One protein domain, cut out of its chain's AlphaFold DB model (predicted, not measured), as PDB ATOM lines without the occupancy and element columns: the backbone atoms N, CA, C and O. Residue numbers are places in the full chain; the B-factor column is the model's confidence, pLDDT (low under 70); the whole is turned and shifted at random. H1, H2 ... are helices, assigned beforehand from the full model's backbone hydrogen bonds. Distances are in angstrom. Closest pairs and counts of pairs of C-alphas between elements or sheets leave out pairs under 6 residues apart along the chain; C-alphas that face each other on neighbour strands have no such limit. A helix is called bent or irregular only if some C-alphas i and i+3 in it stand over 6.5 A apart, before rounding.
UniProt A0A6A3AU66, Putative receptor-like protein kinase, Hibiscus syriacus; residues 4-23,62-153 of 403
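Overview. This is residues 4 to 23 and 62 to 153 of the 403 residues of the protein "Putative receptor-like protein kinase" of Hibiscus syriacus (UniProt A0A6A3AU66). H5 runs through the core of a compact helical body, with the long H4 crossing it on one side and H1 crossing it on the other. Short H3 packs on H4 and the last part of H5, while short H2 and H6 lie round the margin. The printed part has 112 residues and is all helix: six named helices, H1 to H6 in order, and no named strand. The radius of gyration of the C-alphas is 12.7 A, and the spans are 34 by 25 by 25 A.

Along the chain. H1, residues 4 to 18, begins at C-alpha 4 (195.320, 124.511, 106.270) and measures 20.1 A. H2 is residues 72 to 79, 10.4 A, and H3 residues 84 to 88, 5.9 A. H4, residues 96 to 117, measures 30.7 A. H5, residues 120 to 138, measures 25.2 A and is irregular, with C-alphas 121 and 124 7.4 A apart. H6, residues 146 to 151, 8.4 A, ends at C-alpha 151 (195.791, 119.126, 120.194).

Arrangement. H4 and H5 form a helical hairpin, touching at a steep tilt of 45 degrees, opposite ways; their closest C-alphas, Gln 110 and Phe 127, are 5.7 A apart. H1 touches H5 at residues 132 to 137 alone, at a steep tilt of 61 degrees, the same way, closest at C-alphas Thr 12 and Leu 132, 5.0 A. H3 touches H4, with C-alphas Gly 88 and Cys 102 closest at 4.4 A. H6 only just touches H4, with 3 pairs of C-alphas within 8 A, closest Cys 99 and Cys 151 at 5.7 A. H2 touches no helix but is near H5. H1 and H4 are apart. Every O i to N i+4 pair is within hydrogen-bond range in H2, H3, H4 and H6, against 10 of 11 in H1 and 12 of 15 in H5.

Size, cuts and confidence. The two C-alphas farthest apart, Asn 64 and Asp 95, are 35.9 A apart. Residues 24 to 61 are not printed, and C-alphas 23 and 62 are 9.4 A apart across this cut. Of the links printed whole, none is long. Mean pLDDT of the printed part is 91.0, and no printed residue is under 70.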
ATOM      1  N   LEU A   4     195.385 123.246 105.548       81.19
ATOM      2  CA  LEU A   4     195.320 124.511 106.270       81.19
ATOM      3  C   LEU A   4     195.928 124.415 107.679       81.19
ATOM      4  O   LEU A   4     196.663 125.307 108.074       81.19
ATOM      5  N   SER A   5     195.701 123.316 108.406       83.88
ATOM      6  CA  SER A   5     196.313 123.071 109.722       83.88
ATOM      7  C   SER A   5     197.834 122.973 109.616       83.88
ATOM      8  O   SER A   5     198.541 123.528 110.448       83.88
ATOM      9  N   ALA A   6     198.343 122.304 108.577       85.06
ATOM     10  CA  ALA A   6     199.781 122.205 108.333       85.06
ATOM     11  C   ALA A   6     200.402 123.563 107.948       85.06
ATOM     12  O   ALA A   6     201.462 123.912 108.459       85.06
ATOM     13  N   PHE A   7     199.714 124.377 107.138       89.31
ATOM     14  CA  PHE A   7     200.133 125.761 106.873       89.31
ATOM     15  C   PHE A   7     200.063 126.640 108.135       89.31
ATOM     16  O   PHE A   7     200.923 127.491 108.359       89.31
ATOM     17  N   GLY A   8     199.083 126.378 109.007       90.69
ATOM     18  CA  GLY A   8     198.908 127.037 110.298       90.69
ATOM     19  C   GLY A   8     200.106 126.893 111.239       90.69
ATOM     20  O   GLY A   8     200.367 127.816 112.006       90.69
ATOM     21  N   ILE A   9     200.893 125.813 111.137       92.25
ATOM     22  CA  ILE A   9     202.153 125.663 111.891       92.25
ATOM     23  C   ILE A   9     203.129 126.781 111.498       92.25
ATOM     24  O   ILE A   9     203.675 127.468 112.362       92.25
ATOM     25  N   GLY A  10     203.296 127.011 110.190       91.94
ATOM     26  CA  GLY A  10     204.160 128.065 109.657       91.94
ATOM     27  C   GLY A  10     203.672 129.468 110.026       91.94
ATOM     28  O   GLY A  10     204.468 130.295 110.467       91.94
ATOM     29  N   LEU A  11     202.362 129.721 109.936       94.12
ATOM     30  CA  LEU A  11     201.766 130.987 110.392       94.12
ATOM     31  C   LEU A  11     201.960 131.213 111.895       94.12
ATOM     32  O   LEU A  11     202.240 132.327 112.324       94.12
ATOM     33  N   THR A  12     201.879 130.158 112.702       96.19
ATOM     34  CA  THR A  12     202.119 130.257 114.148       96.19
ATOM     35  C   THR A  12     203.574 130.595 114.458       96.19
ATOM     36  O   THR A  12     203.860 131.389 115.355       96.19
ATOM     37  N   GLN A  13     204.509 130.044 113.683       94.69
ATOM     38  CA  GLN A  13     205.921 130.390 113.793       94.69
ATOM     39  C   GLN A  13     206.178 131.848 113.379       94.69
ATOM     40  O   GLN A  13     206.940 132.549 114.044       94.69
ATOM     41  N   HIS A  14     205.503 132.329 112.332       95.31
ATOM     42  CA  HIS A  14     205.513 133.740 111.931       95.31
ATOM     43  C   HIS A  14     204.965 134.655 113.034       95.31
ATOM     44  O   HIS A  14     205.623 135.640 113.372       95.31
ATOM     45  N   LEU A  15     203.834 134.303 113.657       96.50
ATOM     46  CA  LEU A  15     203.270 135.027 114.802       96.50
ATOM     47  C   LEU A  15     204.279 135.132 115.947       96.50
ATOM     48  O   LEU A  15     204.504 136.220 116.472       96.50
ATOM     49  N   LYS A  16     204.953 134.030 116.291       94.25
ATOM     50  CA  LYS A  16     205.974 134.008 117.349       94.25
ATOM     51  C   LYS A  16     207.181 134.906 117.048       94.25
ATOM     52  O   LYS A  16     207.791 135.435 117.972       94.25
ATOM     53  N   GLN A  17     207.545 135.071 115.775       94.50
ATOM     54  CA  GLN A  17     208.721 135.845 115.354       94.50
ATOM     55  C   GLN A  17     208.427 137.325 115.097       94.50
ATOM     56  O   GLN A  17     209.300 138.167 115.304       94.50
ATOM     57  N   THR A  18     207.229 137.641 114.612       95.88
ATOM     58  CA  THR A  18     206.877 138.980 114.111       95.88
ATOM     59  C   THR A  18     205.786 139.666 114.924       95.88
ATOM     60  O   THR A  18     205.525 140.849 114.711       95.88
ATOM     61  N   SER A  19     205.150 138.939 115.843       96.56
ATOM     62  CA  SER A  19     203.973 139.368 116.600       96.56
ATOM     63  C   SER A  19     202.742 139.680 115.742       96.56
ATOM     64  O   SER A  19     201.817 140.307 116.254       96.56
ATOM     65  N   LEU A  20     202.712 139.253 114.473       96.38
ATOM     66  CA  LEU A  20     201.583 139.420 113.552       96.38
ATOM     67  C   LEU A  20     200.820 138.104 113.373       96.38
ATOM     68  O   LEU A  20     201.428 137.076 113.089       96.38
ATOM     69  N   PHE A  21     199.492 138.142 113.493       95.50
ATOM     70  CA  PHE A  21     198.643 136.957 113.292       95.50
ATOM     71  C   PHE A  21     198.597 136.499 111.830       95.50
ATOM     72  O   PHE A  21     198.527 135.301 111.567       95.50
ATOM     73  N   ASP A  22     198.698 137.446 110.901       95.31
ATOM     74  CA  ASP A  22     198.644 137.221 109.459       95.31
ATOM     75  C   ASP A  22     199.866 137.811 108.739       95.31
ATOM     76  O   ASP A  22     200.703 138.524 109.308       95.31
ATOM     77  N   LEU A  23     199.978 137.514 107.445       95.88
ATOM     78  CA  LEU A  23     201.057 137.990 106.588       95.88
ATOM     79  C   LEU A  23     200.838 139.464 106.205       95.88
ATOM     80  O   LEU A  23     199.710 139.895 105.963       95.88
ATOM     81  N   THR A  62     194.457 142.245 108.105       87.94
ATOM     82  CA  THR A  62     193.340 143.155 107.866       87.94
ATOM     83  C   THR A  62     192.597 143.440 109.170       87.94
ATOM     84  O   THR A  62     192.327 142.520 109.936       87.94
ATOM     85  N   PRO A  63     192.200 144.697 109.436       89.00
ATOM     86  CA  PRO A  63     191.436 145.045 110.634       89.00
ATOM     87  C   PRO A  63     189.962 144.612 110.558       89.00
ATOM     88  O   PRO A  63     189.192 144.901 111.471       89.00
ATOM     89  N   ASN A  64     189.537 143.991 109.454       87.44
ATOM     90  CA  ASN A  64     188.128 143.698 109.192       87.44
ATOM     91  C   ASN A  64     187.635 142.402 109.842       87.44
ATOM     92  O   ASN A  64     186.427 142.176 109.848       87.44
ATOM     93  N   PHE A  65     188.538 141.566 110.357       87.56
ATOM     94  CA  PHE A  65     188.211 140.269 110.944       87.56
ATOM     95  C   PHE A  65     188.606 140.212 112.419       87.56
ATOM     96  O   PHE A  65     189.404 141.016 112.903       87.56
ATOM     97  N   CYS A  66     187.983 139.277 113.131       91.56
ATOM     98  CA  CYS A  66     188.161 138.987 114.548       91.56
ATOM     99  C   CYS A  66     188.543 140.171 115.459       91.56
ATOM    100  O   CYS A  66     189.675 140.300 115.930       91.56
ATOM    101  N   ALA A  67     187.575 141.042 115.739       91.56
ATOM    102  CA  ALA A  67     187.699 142.181 116.648       91.56
ATOM    103  C   ALA A  67     188.779 143.209 116.246       91.56
ATOM    104  O   ALA A  67     189.143 144.071 117.059       91.56
ATOM    105  N   GLY A  68     189.251 143.146 114.995       93.62
ATOM    106  CA  GLY A  68     190.297 143.996 114.433       93.62
ATOM    107  C   GLY A  68     191.700 143.680 114.944       93.62
ATOM    108  O   GLY A  68     192.568 144.550 114.881       93.62
ATOM    109  N   ILE A  69     191.913 142.478 115.484       95.50
ATOM    110  CA  ILE A  69     193.220 142.030 115.967       95.50
ATOM    111  C   ILE A  69     194.147 141.817 114.772       95.50
ATOM    112  O   ILE A  69     193.788 141.139 113.819       95.50
ATOM    113  N   GLN A  70     195.347 142.388 114.822       95.19
ATOM    114  CA  GLN A  70     196.405 142.111 113.842       95.19
ATOM    115  C   GLN A  70     197.707 141.700 114.529       95.19
ATOM    116  O   GLN A  70     198.491 140.933 113.969       95.19
ATOM    117  N   THR A  71     197.927 142.189 115.751       96.25
ATOM    118  CA  THR A  71     199.136 141.953 116.538       96.25
ATOM    119  C   THR A  71     198.843 141.283 117.882       96.25
ATOM    120  O   THR A  71     197.720 141.328 118.390       96.25
ATOM    121  N   ILE A  72     199.874 140.715 118.514       95.12
ATOM    122  CA  ILE A  72     199.805 140.252 119.914       95.12
ATOM    123  C   ILE A  72     199.442 141.405 120.868       95.12
ATOM    124  O   ILE A  72     198.740 141.195 121.854       95.12
ATOM    125  N   GLU A  73     199.863 142.636 120.571       95.00
ATOM    126  CA  GLU A  73     199.499 143.808 121.375       95.00
ATOM    127  C   GLU A  73     197.992 144.103 121.295       95.00
ATOM    128  O   GLU A  73     197.359 144.367 122.319       95.00
ATOM    129  N   ASP A  74     197.390 143.985 120.105       95.12
ATOM    130  CA  ASP A  74     195.937 144.105 119.943       95.12
ATOM    131  C   ASP A  74     195.198 143.016 120.727       95.12
ATOM    132  O   ASP A  74     194.202 143.307 121.389       95.12
ATOM    133  N   TRP A  75     195.703 141.780 120.685       95.56
ATOM    134  CA  TRP A  75     195.160 140.651 121.441       95.56
ATOM    135  C   TRP A  75     195.136 140.939 122.945       95.56
ATOM    136  O   TRP A  75     194.068 140.904 123.560       95.56
ATOM    137  N   ILE A  76     196.283 141.317 123.517       93.62
ATOM    138  CA  ILE A  76     196.426 141.665 124.941       93.62
ATOM    139  C   ILE A  76     195.506 142.834 125.311       93.62
ATOM    140  O   ILE A  76     194.824 142.818 126.333       93.62
ATOM    141  N   LYS A  77     195.423 143.854 124.454       93.75
ATOM    142  CA  LYS A  77     194.566 145.021 124.693       93.75
ATOM    143  C   LYS A  77     193.073 144.682 124.679       93.75
ATOM    144  O   LYS A  77     192.292 145.368 125.337       93.75
ATOM    145  N   LYS A  78     192.657 143.678 123.902       93.19
ATOM    146  CA  LYS A  78     191.252 143.262 123.762       93.19
ATOM    147  C   LYS A  78     190.813 142.256 124.822       93.19
ATOM    148  O   LYS A  78     189.645 142.284 125.198       93.19
ATOM    149  N   LEU A  79     191.716 141.380 125.253       90.50
ATOM    150  CA  LEU A  79     191.416 140.236 126.119       90.50
ATOM    151  C   LEU A  79     192.056 140.312 127.512       90.50
ATOM    152  O   LEU A  79     191.872 139.380 128.287       90.50
ATOM    153  N   GLU A  80     192.729 141.424 127.831       79.62
ATOM    154  CA  GLU A  80     193.507 141.650 129.060       79.62
ATOM    155  C   GLU A  80     194.870 140.917 129.069       79.62
ATOM    156  O   GLU A  80     195.169 140.110 128.191       79.62
ATOM    157  N   GLU A  81     195.751 141.250 130.028       73.50
ATOM    158  CA  GLU A  81     197.160 140.792 130.060       73.50
ATOM    159  C   GLU A  81     197.343 139.272 130.187       73.50
ATOM    160  O   GLU A  81     198.393 138.755 129.810       73.50
ATOM    161  N   SER A  82     196.355 138.552 130.719       82.50
ATOM    162  CA  SER A  82     196.392 137.094 130.822       82.50
ATOM    163  C   SER A  82     195.011 136.512 130.575       82.50
ATOM    164  O   SER A  82     194.029 136.867 131.224       82.50
ATOM    165  N   THR A  83     194.959 135.575 129.641       88.25
ATOM    166  CA  THR A  83     193.764 134.844 129.247       88.25
ATOM    167  C   THR A  83     193.790 133.422 129.808       88.25
ATOM    168  O   THR A  83     194.824 132.911 130.245       88.25
ATOM    169  N   ALA A  84     192.650 132.730 129.740       89.56
ATOM    170  CA  ALA A  84     192.579 131.310 130.083       89.56
ATOM    171  C   ALA A  84     193.549 130.452 129.243       89.56
ATOM    172  O   ALA A  84     193.987 129.401 129.710       89.56
ATOM    173  N   LEU A  85     193.911 130.892 128.028       92.44
ATOM    174  CA  LEU A  85     194.861 130.189 127.160       92.44
ATOM    175  C   LEU A  85     196.276 130.198 127.739       92.44
ATOM    176  O   LEU A  85     196.938 129.166 127.706       92.44
ATOM    177  N   ASP A  86     196.720 131.316 128.318       92.25
ATOM    178  CA  ASP A  86     198.080 131.459 128.863       92.25
ATOM    179  C   ASP A  86     198.346 130.509 130.042       92.25
ATOM    180  O   ASP A  86     199.491 130.194 130.356       92.25
ATOM    181  N   GLN A  87     197.282 130.028 130.691       89.12
ATOM    182  CA  GLN A  87     197.355 129.018 131.746       89.12
ATOM    183  C   GLN A  87     197.056 127.619 131.199       89.12
ATOM    184  O   GLN A  87     197.819 126.685 131.439       89.12
ATOM    185  N   GLY A  88     195.964 127.479 130.443       89.88
ATOM    186  CA  GLY A  88     195.462 126.190 129.975       89.88
ATOM    187  C   GLY A  88     196.311 125.539 128.887       89.88
ATOM    188  O   GLY A  88     196.347 124.317 128.809       89.88
ATOM    189  N   CYS A  89     197.018 126.331 128.079       94.75
ATOM    190  CA  CYS A  89     197.836 125.839 126.967       94.75
ATOM    191  C   CYS A  89     199.340 125.852 127.246       94.75
ATOM    192  O   CYS A  89     200.118 125.518 126.355       94.75
ATOM    193  N   ARG A  90     199.762 126.249 128.452       93.75
ATOM    194  CA  ARG A  90     201.164 126.555 128.765       93.75
ATOM    195  C   ARG A  90     202.116 125.374 128.596       93.75
ATOM    196  O   ARG A  90     203.192 125.517 128.019       93.75
ATOM    197  N   PHE A  91     201.727 124.228 129.142       89.75
ATOM    198  CA  PHE A  91     202.572 123.040 129.256       89.75
ATOM    199  C   PHE A  91     202.371 122.069 128.088       89.75
ATOM    200  O   PHE A  91     201.623 122.344 127.154       89.75
ATOM    201  N   ASP A  92     203.064 120.929 128.124       87.81
ATOM    202  CA  ASP A  92     202.948 119.894 127.097       87.81
ATOM    203  C   ASP A  92     201.493 119.427 126.915       87.81
ATOM    204  O   ASP A  92     200.861 118.926 127.845       87.81
ATOM    205  N   LEU A  93     200.980 119.578 125.693       88.69
ATOM    206  CA  LEU A  93     199.616 119.212 125.308       88.69
ATOM    207  C   LEU A  93     199.503 117.758 124.830       88.69
ATOM    208  O   LEU A  93     198.473 117.369 124.284       88.69
ATOM    209  N   SER A  94     200.560 116.957 124.988       79.19
ATOM    210  CA  SER A  94     200.538 115.523 124.675       79.19
ATOM    211  C   SER A  94     199.635 114.744 125.642       79.19
ATOM    212  O   SER A  94     199.086 113.704 125.281       79.19
ATOM    213  N   ASP A  95     199.446 115.259 126.862       78.19
ATOM    214  CA  ASP A  95     198.458 114.747 127.808       78.19
ATOM    215  C   ASP A  95     197.041 115.233 127.455       78.19
ATOM    216  O   ASP A  95     196.800 116.414 127.199       78.19
ATOM    217  N   LEU A  96     196.072 114.314 127.475       70.38
ATOM    218  CA  LEU A  96     194.694 114.594 127.065       70.38
ATOM    219  C   LEU A  96     193.975 115.571 128.004       70.38
ATOM    220  O   LEU A  96     193.057 116.254 127.552       70.38
ATOM    221  N   THR A  97     194.365 115.661 129.278       78.12
ATOM    222  CA  THR A  97     193.790 116.620 130.230       78.12
ATOM    223  C   THR A  97     194.368 118.016 130.017       78.12
ATOM    224  O   THR A  97     193.610 118.989 129.996       78.12
ATOM    225  N   ALA A  98     195.677 118.128 129.786       81.75
ATOM    226  CA  ALA A  98     196.305 119.392 129.392       81.75
ATOM    227  C   ALA A  98     195.732 119.911 128.063       81.75
ATOM    228  O   ALA A  98     195.361 121.080 127.954       81.75
ATOM    229  N   CYS A  99     195.562 119.021 127.080       87.12
ATOM    230  CA  CYS A  99     194.935 119.356 125.809       87.12
ATOM    231  C   CYS A  99     193.480 119.822 125.972       87.12
ATOM    232  O   CYS A  99     193.108 120.869 125.449       87.12
ATOM    233  N   ASP A 100     192.655 119.092 126.725       86.88
ATOM    234  CA  ASP A 100     191.256 119.470 126.948       86.88
ATOM    235  C   ASP A 100     191.121 120.813 127.690       86.88
ATOM    236  O   ASP A 100     190.294 121.649 127.323       86.88
ATOM    237  N   THR A 101     191.991 121.068 128.670       90.56
ATOM    238  CA  THR A 101     192.066 122.364 129.363       90.56
ATOM    239  C   THR A 101     192.395 123.489 128.381       90.56
ATOM    240  O   THR A 101     191.721 124.522 128.371       90.56
ATOM    241  N   CYS A 102     193.381 123.273 127.509       93.06
ATOM    242  CA  CYS A 102     193.752 124.214 126.458       93.06
ATOM    243  C   CYS A 102     192.601 124.464 125.466       93.06
ATOM    244  O   CYS A 102     192.299 125.613 125.144       93.06
ATOM    245  N   LEU A 103     191.896 123.415 125.029       91.44
ATOM    246  CA  LEU A 103     190.756 123.525 124.113       91.44
ATOM    247  C   LEU A 103     189.575 124.272 124.746       91.44
ATOM    248  O   LEU A 103     188.969 125.126 124.097       91.44
ATOM    249  N   ARG A 104     189.252 124.002 126.018       90.06
ATOM    250  CA  ARG A 104     188.210 124.734 126.759       90.06
ATOM    251  C   ARG A 104     188.563 126.208 126.914       90.06
ATOM    252  O   ARG A 104     187.720 127.063 126.640       90.06
ATOM    253  N   ALA A 105     189.809 126.502 127.280       93.75
ATOM    254  CA  ALA A 105     190.320 127.865 127.334       93.75
ATOM    255  C   ALA A 105     190.221 128.566 125.970       93.75
ATOM    256  O   ALA A 105     189.762 129.706 125.893       93.75
ATOM    257  N   GLY A 106     190.569 127.868 124.887       92.25
ATOM    258  CA  GLY A 106     190.433 128.371 123.525       92.25
ATOM    259  C   GLY A 106     188.987 128.683 123.149       92.25
ATOM    260  O   GLY A 106     188.706 129.783 122.689       92.25
ATOM    261  N   ASN A 107     188.048 127.777 123.426       91.31
ATOM    262  CA  ASN A 107     186.623 128.005 123.161       91.31
ATOM    263  C   ASN A 107     186.072 129.207 123.942       91.31
ATOM    264  O   ASN A 107     185.282 129.990 123.408       91.31
ATOM    265  N   GLN A 108     186.498 129.377 125.195       93.81
ATOM    266  CA  GLN A 108     186.122 130.532 126.008       93.81
ATOM    267  C   GLN A 108     186.642 131.833 125.388       93.81
ATOM    268  O   GLN A 108     185.873 132.778 125.204       93.81
ATOM    269  N   VAL A 109     187.926 131.881 125.031       94.69
ATOM    270  CA  VAL A 109     188.539 133.070 124.425       94.69
ATOM    271  C   VAL A 109     187.926 133.373 123.058       94.69
ATOM    272  O   VAL A 109     187.557 134.518 122.798       94.69
ATOM    273  N   GLN A 110     187.718 132.360 122.219       94.25
ATOM    274  CA  GLN A 110     187.037 132.502 120.935       94.25
ATOM    275  C   GLN A 110     185.632 133.090 121.117       94.25
ATOM    276  O   GLN A 110     185.249 134.004 120.388       94.25
ATOM    277  N   SER A 111     184.856 132.597 122.086       92.75
ATOM    278  CA  SER A 111     183.511 133.114 122.353       92.75
ATOM    279  C   SER A 111     183.540 134.595 122.737       92.75
ATOM    280  O   SER A 111     182.734 135.375 122.220       92.75
ATOM    281  N   THR A 112     184.503 134.999 123.568       94.88
ATOM    282  CA  THR A 112     184.734 136.407 123.911       94.88
ATOM    283  C   THR A 112     185.094 137.229 122.675       94.88
ATOM    284  O   THR A 112     184.479 138.266 122.436       94.88
ATOM    285  N   LEU A 113     186.024 136.757 121.843       94.50
ATOM    286  CA  LEU A 113     186.438 137.445 120.618       94.50
ATOM    287  C   LEU A 113     185.284 137.645 119.634       94.50
ATOM    288  O   LEU A 113     185.097 138.750 119.132       94.50
ATOM    289  N   VAL A 114     184.461 136.618 119.413       93.56
ATOM    290  CA  VAL A 114     183.266 136.712 118.557       93.56
ATOM    291  C   VAL A 114     182.251 137.705 119.127       93.56
ATOM    292  O   VAL A 114     181.598 138.426 118.370       93.56
ATOM    293  N   SER A 115     182.127 137.785 120.455       94.06
ATOM    294  CA  SER A 115     181.278 138.787 121.105       94.06
ATOM    295  C   SER A 115     181.813 140.212 120.941       94.06
ATOM    296  O   SER A 115     181.010 141.134 120.808       94.06
ATOM    297  N   ILE A 116     183.134 140.408 120.970       94.50
ATOM    298  CA  ILE A 116     183.770 141.720 120.773       94.50
ATOM    299  C   ILE A 116     183.685 142.149 119.303       94.50
ATOM    300  O   ILE A 116     183.437 143.319 119.024       94.50
ATOM    301  N   ASP A 117     183.892 141.216 118.374       94.38
ATOM    302  CA  ASP A 117     183.801 141.456 116.932       94.38
ATOM    303  C   ASP A 117     182.378 141.856 116.510       94.38
ATOM    304  O   ASP A 117     182.185 142.785 115.729       94.38
ATOM    305  N   GLY A 118     181.367 141.182 117.066       91.00
ATOM    306  CA  GLY A 118     179.959 141.473 116.804       91.00
ATOM    307  C   GLY A 118     179.431 140.920 115.474       91.00
ATOM    308  O   GLY A 118     178.213 140.925 115.273       91.00
ATOM    309  N   ASN A 119     180.286 140.383 114.595       89.56
ATOM    310  CA  ASN A 119     179.878 139.726 113.359       89.56
ATOM    311  C   ASN A 119     180.136 138.210 113.399       89.56
ATOM    312  O   ASN A 119     181.251 137.715 113.250       89.56
ATOM    313  N   LYS A 120     179.054 137.428 113.499       86.50
ATOM    314  CA  LYS A 120     179.132 135.959 113.547       86.50
ATOM    315  C   LYS A 120     179.760 135.329 112.297       86.50
ATOM    316  O   LYS A 120     180.197 134.183 112.382       86.50
ATOM    317  N   THR A 121     179.831 136.025 111.158       88.31
ATOM    318  CA  THR A 121     180.519 135.482 109.974       88.31
ATOM    319  C   THR A 121     182.030 135.365 110.175       88.31
ATOM    320  O   THR A 121     182.636 134.544 109.500       88.31
ATOM    321  N   HIS A 122     182.621 136.100 111.128       89.56
ATOM    322  CA  HIS A 122     184.056 136.051 111.454       89.56
ATOM    323  C   HIS A 122     184.408 134.992 112.517       89.56
ATOM    324  O   HIS A 122     185.519 134.960 113.046       89.56
ATOM    325  N   THR A 123     183.462 134.111 112.868       87.31
ATOM    326  CA  THR A 123     183.661 133.081 113.909       87.31
ATOM    327  C   THR A 123     184.857 132.179 113.605       87.31
ATOM    328  O   THR A 123     185.582 131.782 114.519       87.31
ATOM    329  N   THR A 124     185.061 131.869 112.324       88.06
ATOM    330  CA  THR A 124     186.167 131.034 111.850       88.06
ATOM    331  C   THR A 124     187.511 131.753 111.965       88.06
ATOM    332  O   THR A 124     188.481 131.139 112.397       88.06
ATOM    333  N   ASP A 125     187.578 133.050 111.662       90.38
ATOM    334  CA  ASP A 125     188.814 133.836 111.784       90.38
ATOM    335  C   ASP A 125     189.251 133.929 113.252       90.38
ATOM    336  O   ASP A 125     190.400 133.652 113.595       90.38
ATOM    337  N   CYS A 126     188.295 134.187 114.155       93.19
ATOM    338  CA  CYS A 126     188.560 134.181 115.592       93.19
ATOM    339  C   CYS A 126     188.982 132.823 116.136       93.19
ATOM    340  O   CYS A 126     189.808 132.754 117.049       93.19
ATOM    341  N   PHE A 127     188.432 131.743 115.583       93.06
ATOM    342  CA  PHE A 127     188.889 130.401 115.914       93.06
ATOM    343  C   PHE A 127     190.364 130.223 115.539       93.06
ATOM    344  O   PHE A 127     191.157 129.804 116.381       93.06
ATOM    345  N   TYR A 128     190.753 130.596 114.316       91.81
ATOM    346  CA  TYR A 128     192.137 130.452 113.871       91.81
ATOM    347  C   TYR A 128     193.104 131.265 114.719       91.81
ATOM    348  O   TYR A 128     194.097 130.710 115.177       91.81
ATOM    349  N   TYR A 129     192.800 132.527 115.021       94.94
ATOM    350  CA  TYR A 129     193.671 133.339 115.878       94.94
ATOM    351  C   TYR A 129     193.842 132.724 117.269       94.94
ATOM    352  O   TYR A 129     194.950 132.679 117.795       94.94
ATOM    353  N   THR A 130     192.771 132.162 117.828       95.50
ATOM    354  CA  THR A 130     192.828 131.429 119.099       95.50
ATOM    355  C   THR A 130     193.791 130.241 119.020       95.50
ATOM    356  O   THR A 130     194.613 130.067 119.916       95.50
ATOM    357  N   VAL A 131     193.755 129.464 117.933       94.62
ATOM    358  CA  VAL A 131     194.671 128.331 117.709       94.62
ATOM    359  C   VAL A 131     196.123 128.796 117.549       94.62
ATOM    360  O   VAL A 131     197.011 128.230 118.190       94.62
ATOM    361  N   LEU A 132     196.378 129.836 116.741       96.19
ATOM    362  CA  LEU A 132     197.726 130.381 116.531       96.19
ATOM    363  C   LEU A 132     198.320 130.900 117.849       96.19
ATOM    364  O   LEU A 132     199.463 130.591 118.185       96.19
ATOM    365  N   TYR A 133     197.537 131.645 118.634       96.69
ATOM    366  CA  TYR A 133     197.978 132.148 119.933       96.69
ATOM    367  C   TYR A 133     198.242 131.003 120.920       96.69
ATOM    368  O   TYR A 133     199.293 130.973 121.560       96.69
ATOM    369  N   ALA A 134     197.334 130.023 121.002       96.00
ATOM    370  CA  ALA A 134     197.466 128.864 121.881       96.00
ATOM    371  C   ALA A 134     198.762 128.080 121.620       96.00
ATOM    372  O   ALA A 134     199.520 127.806 122.548       96.00
ATOM    373  N   ALA A 135     199.036 127.745 120.358       95.25
ATOM    374  CA  ALA A 135     200.180 126.918 119.978       95.25
ATOM    375  C   ALA A 135     201.507 127.695 119.898       95.25
ATOM    376  O   ALA A 135     202.571 127.112 120.102       95.25
ATOM    377  N   GLY A 136     201.466 128.989 119.566       94.56
ATOM    378  CA  GLY A 136     202.664 129.796 119.310       94.56
ATOM    379  C   GLY A 136     203.139 130.636 120.480       94.56
ATOM    380  O   GLY A 136     204.350 130.812 120.643       94.56
ATOM    381  N   ILE A 137     202.194 131.171 121.254       95.69
ATOM    382  CA  ILE A 137     202.453 132.165 122.297       95.69
ATOM    383  C   ILE A 137     202.208 131.578 123.682       95.69
ATOM    384  O   ILE A 137     203.096 131.651 124.525       95.69
ATOM    385  N   ALA A 138     201.044 130.963 123.905       95.31
ATOM    386  CA  ALA A 138     200.718 130.386 125.205       95.31
ATOM    387  C   ALA A 138     201.542 129.121 125.496       95.31
ATOM    388  O   ALA A 138     202.031 128.956 126.609       95.31
ATOM    389  N   ASN A 139     201.724 128.241 124.507       94.88
ATOM    390  CA  ASN A 139     202.456 126.990 124.682       94.88
ATOM    391  C   ASN A 139     203.984 127.174 124.674       94.88
ATOM    392  O   ASN A 139     204.569 127.620 123.684       94.88
ATOM    393  N   GLU A 140     204.655 126.745 125.747       94.06
ATOM    394  CA  GLU A 140     206.112 126.892 125.896       94.06
ATOM    395  C   GLU A 140     206.914 125.999 124.927       94.06
ATOM    396  O   GLU A 140     208.024 126.367 124.533       94.06
ATOM    397  N   LEU A 141     206.362 124.854 124.501       93.00
ATOM    398  CA  LEU A 141     207.019 123.933 123.562       93.00
ATOM    399  C   LEU A 141     206.877 124.375 122.099       93.00
ATOM    400  O   LEU A 141     207.698 124.008 121.257       93.00
ATOM    401  N   GLY A 142     205.872 125.198 121.802       92.81
ATOM    402  CA  GLY A 142     205.646 125.795 120.493       92.81
ATOM    403  C   GLY A 142     204.884 124.906 119.499       92.81
ATOM    404  O   GLY A 142     204.503 123.771 119.808       92.81
ATOM    405  N   PRO A 143     204.676 125.419 118.271       93.38
ATOM    406  CA  PRO A 143     203.727 124.851 117.313       93.38
ATOM    407  C   PRO A 143     204.170 123.529 116.676       93.38
ATOM    408  O   PRO A 143     203.334 122.802 116.151       93.38
ATOM    409  N   GLU A 144     205.464 123.206 116.728       91.06
ATOM    410  CA  GLU A 144     206.027 121.952 116.206       91.06
ATOM    411  C   GLU A 144     206.023 120.816 117.244       91.06
ATOM    412  O   GLU A 144     206.373 119.678 116.925       91.06
ATOM    413  N   SER A 145     205.644 121.099 118.495       91.06
ATOM    414  CA  SER A 145     205.565 120.071 119.533       91.06
ATOM    415  C   SER A 145     204.478 119.043 119.212       91.06
ATOM    416  O   SER A 145     203.419 119.383 118.682       91.06
ATOM    417  N   HIS A 146     204.716 117.774 119.559       85.50
ATOM    418  CA  HIS A 146     203.762 116.694 119.293       85.50
ATOM    419  C   HIS A 146     202.364 117.012 119.854       85.50
ATOM    420  O   HIS A 146     201.369 116.929 119.131       85.50
ATOM    421  N   GLY A 147     202.308 117.474 121.107       86.50
ATOM    422  CA  GLY A 147     201.086 117.931 121.754       86.50
ATOM    423  C   GLY A 147     200.381 119.059 121.001       86.50
ATOM    424  O   GLY A 147     199.178 118.969 120.783       86.50
ATOM    425  N   ALA A 148     201.088 120.102 120.548       89.00
ATOM    426  CA  ALA A 148     200.462 121.190 119.787       89.00
ATOM    427  C   ALA A 148     199.931 120.717 118.423       89.00
ATOM    428  O   ALA A 148     198.830 121.102 118.020       89.00
ATOM    429  N   LEU A 149     200.670 119.841 117.736       86.75
ATOM    430  CA  LEU A 149     200.267 119.273 116.449       86.75
ATOM    431  C   LEU A 149     198.972 118.463 116.578       86.75
ATOM    432  O   LEU A 149     198.043 118.663 115.793       86.75
ATOM    433  N   VAL A 150     198.875 117.596 117.587       84.69
ATOM    434  CA  VAL A 150     197.681 116.772 117.820       84.69
ATOM    435  C   VAL A 150     196.536 117.593 118.414       84.69
ATOM    436  O   VAL A 150     195.409 117.495 117.934       84.69
ATOM    437  N   CYS A 151     196.809 118.416 119.426       88.06
ATOM    438  CA  CYS A 151     195.791 119.126 120.194       88.06
ATOM    439  C   CYS A 151     195.278 120.391 119.496       88.06
ATOM    440  O   CYS A 151     194.088 120.507 119.212       88.06
ATOM    441  N   ALA A 152     196.165 121.344 119.197       88.19
ATOM    442  CA  ALA A 152     195.778 122.654 118.677       88.19
ATOM    443  C   ALA A 152     195.482 122.605 117.170       88.19
ATOM    444  O   ALA A 152     194.488 123.162 116.708       88.19
ATOM    445  N   PHE A 153     196.302 121.886 116.395       86.94
ATOM    446  CA  PHE A 153     196.138 121.798 114.938       86.94
ATOM    447  C   PHE A 153     195.278 120.621 114.469       86.94
ATOM    448  O   PHE A 153     194.954 120.546 113.276       86.94
TER     449      PHE A 153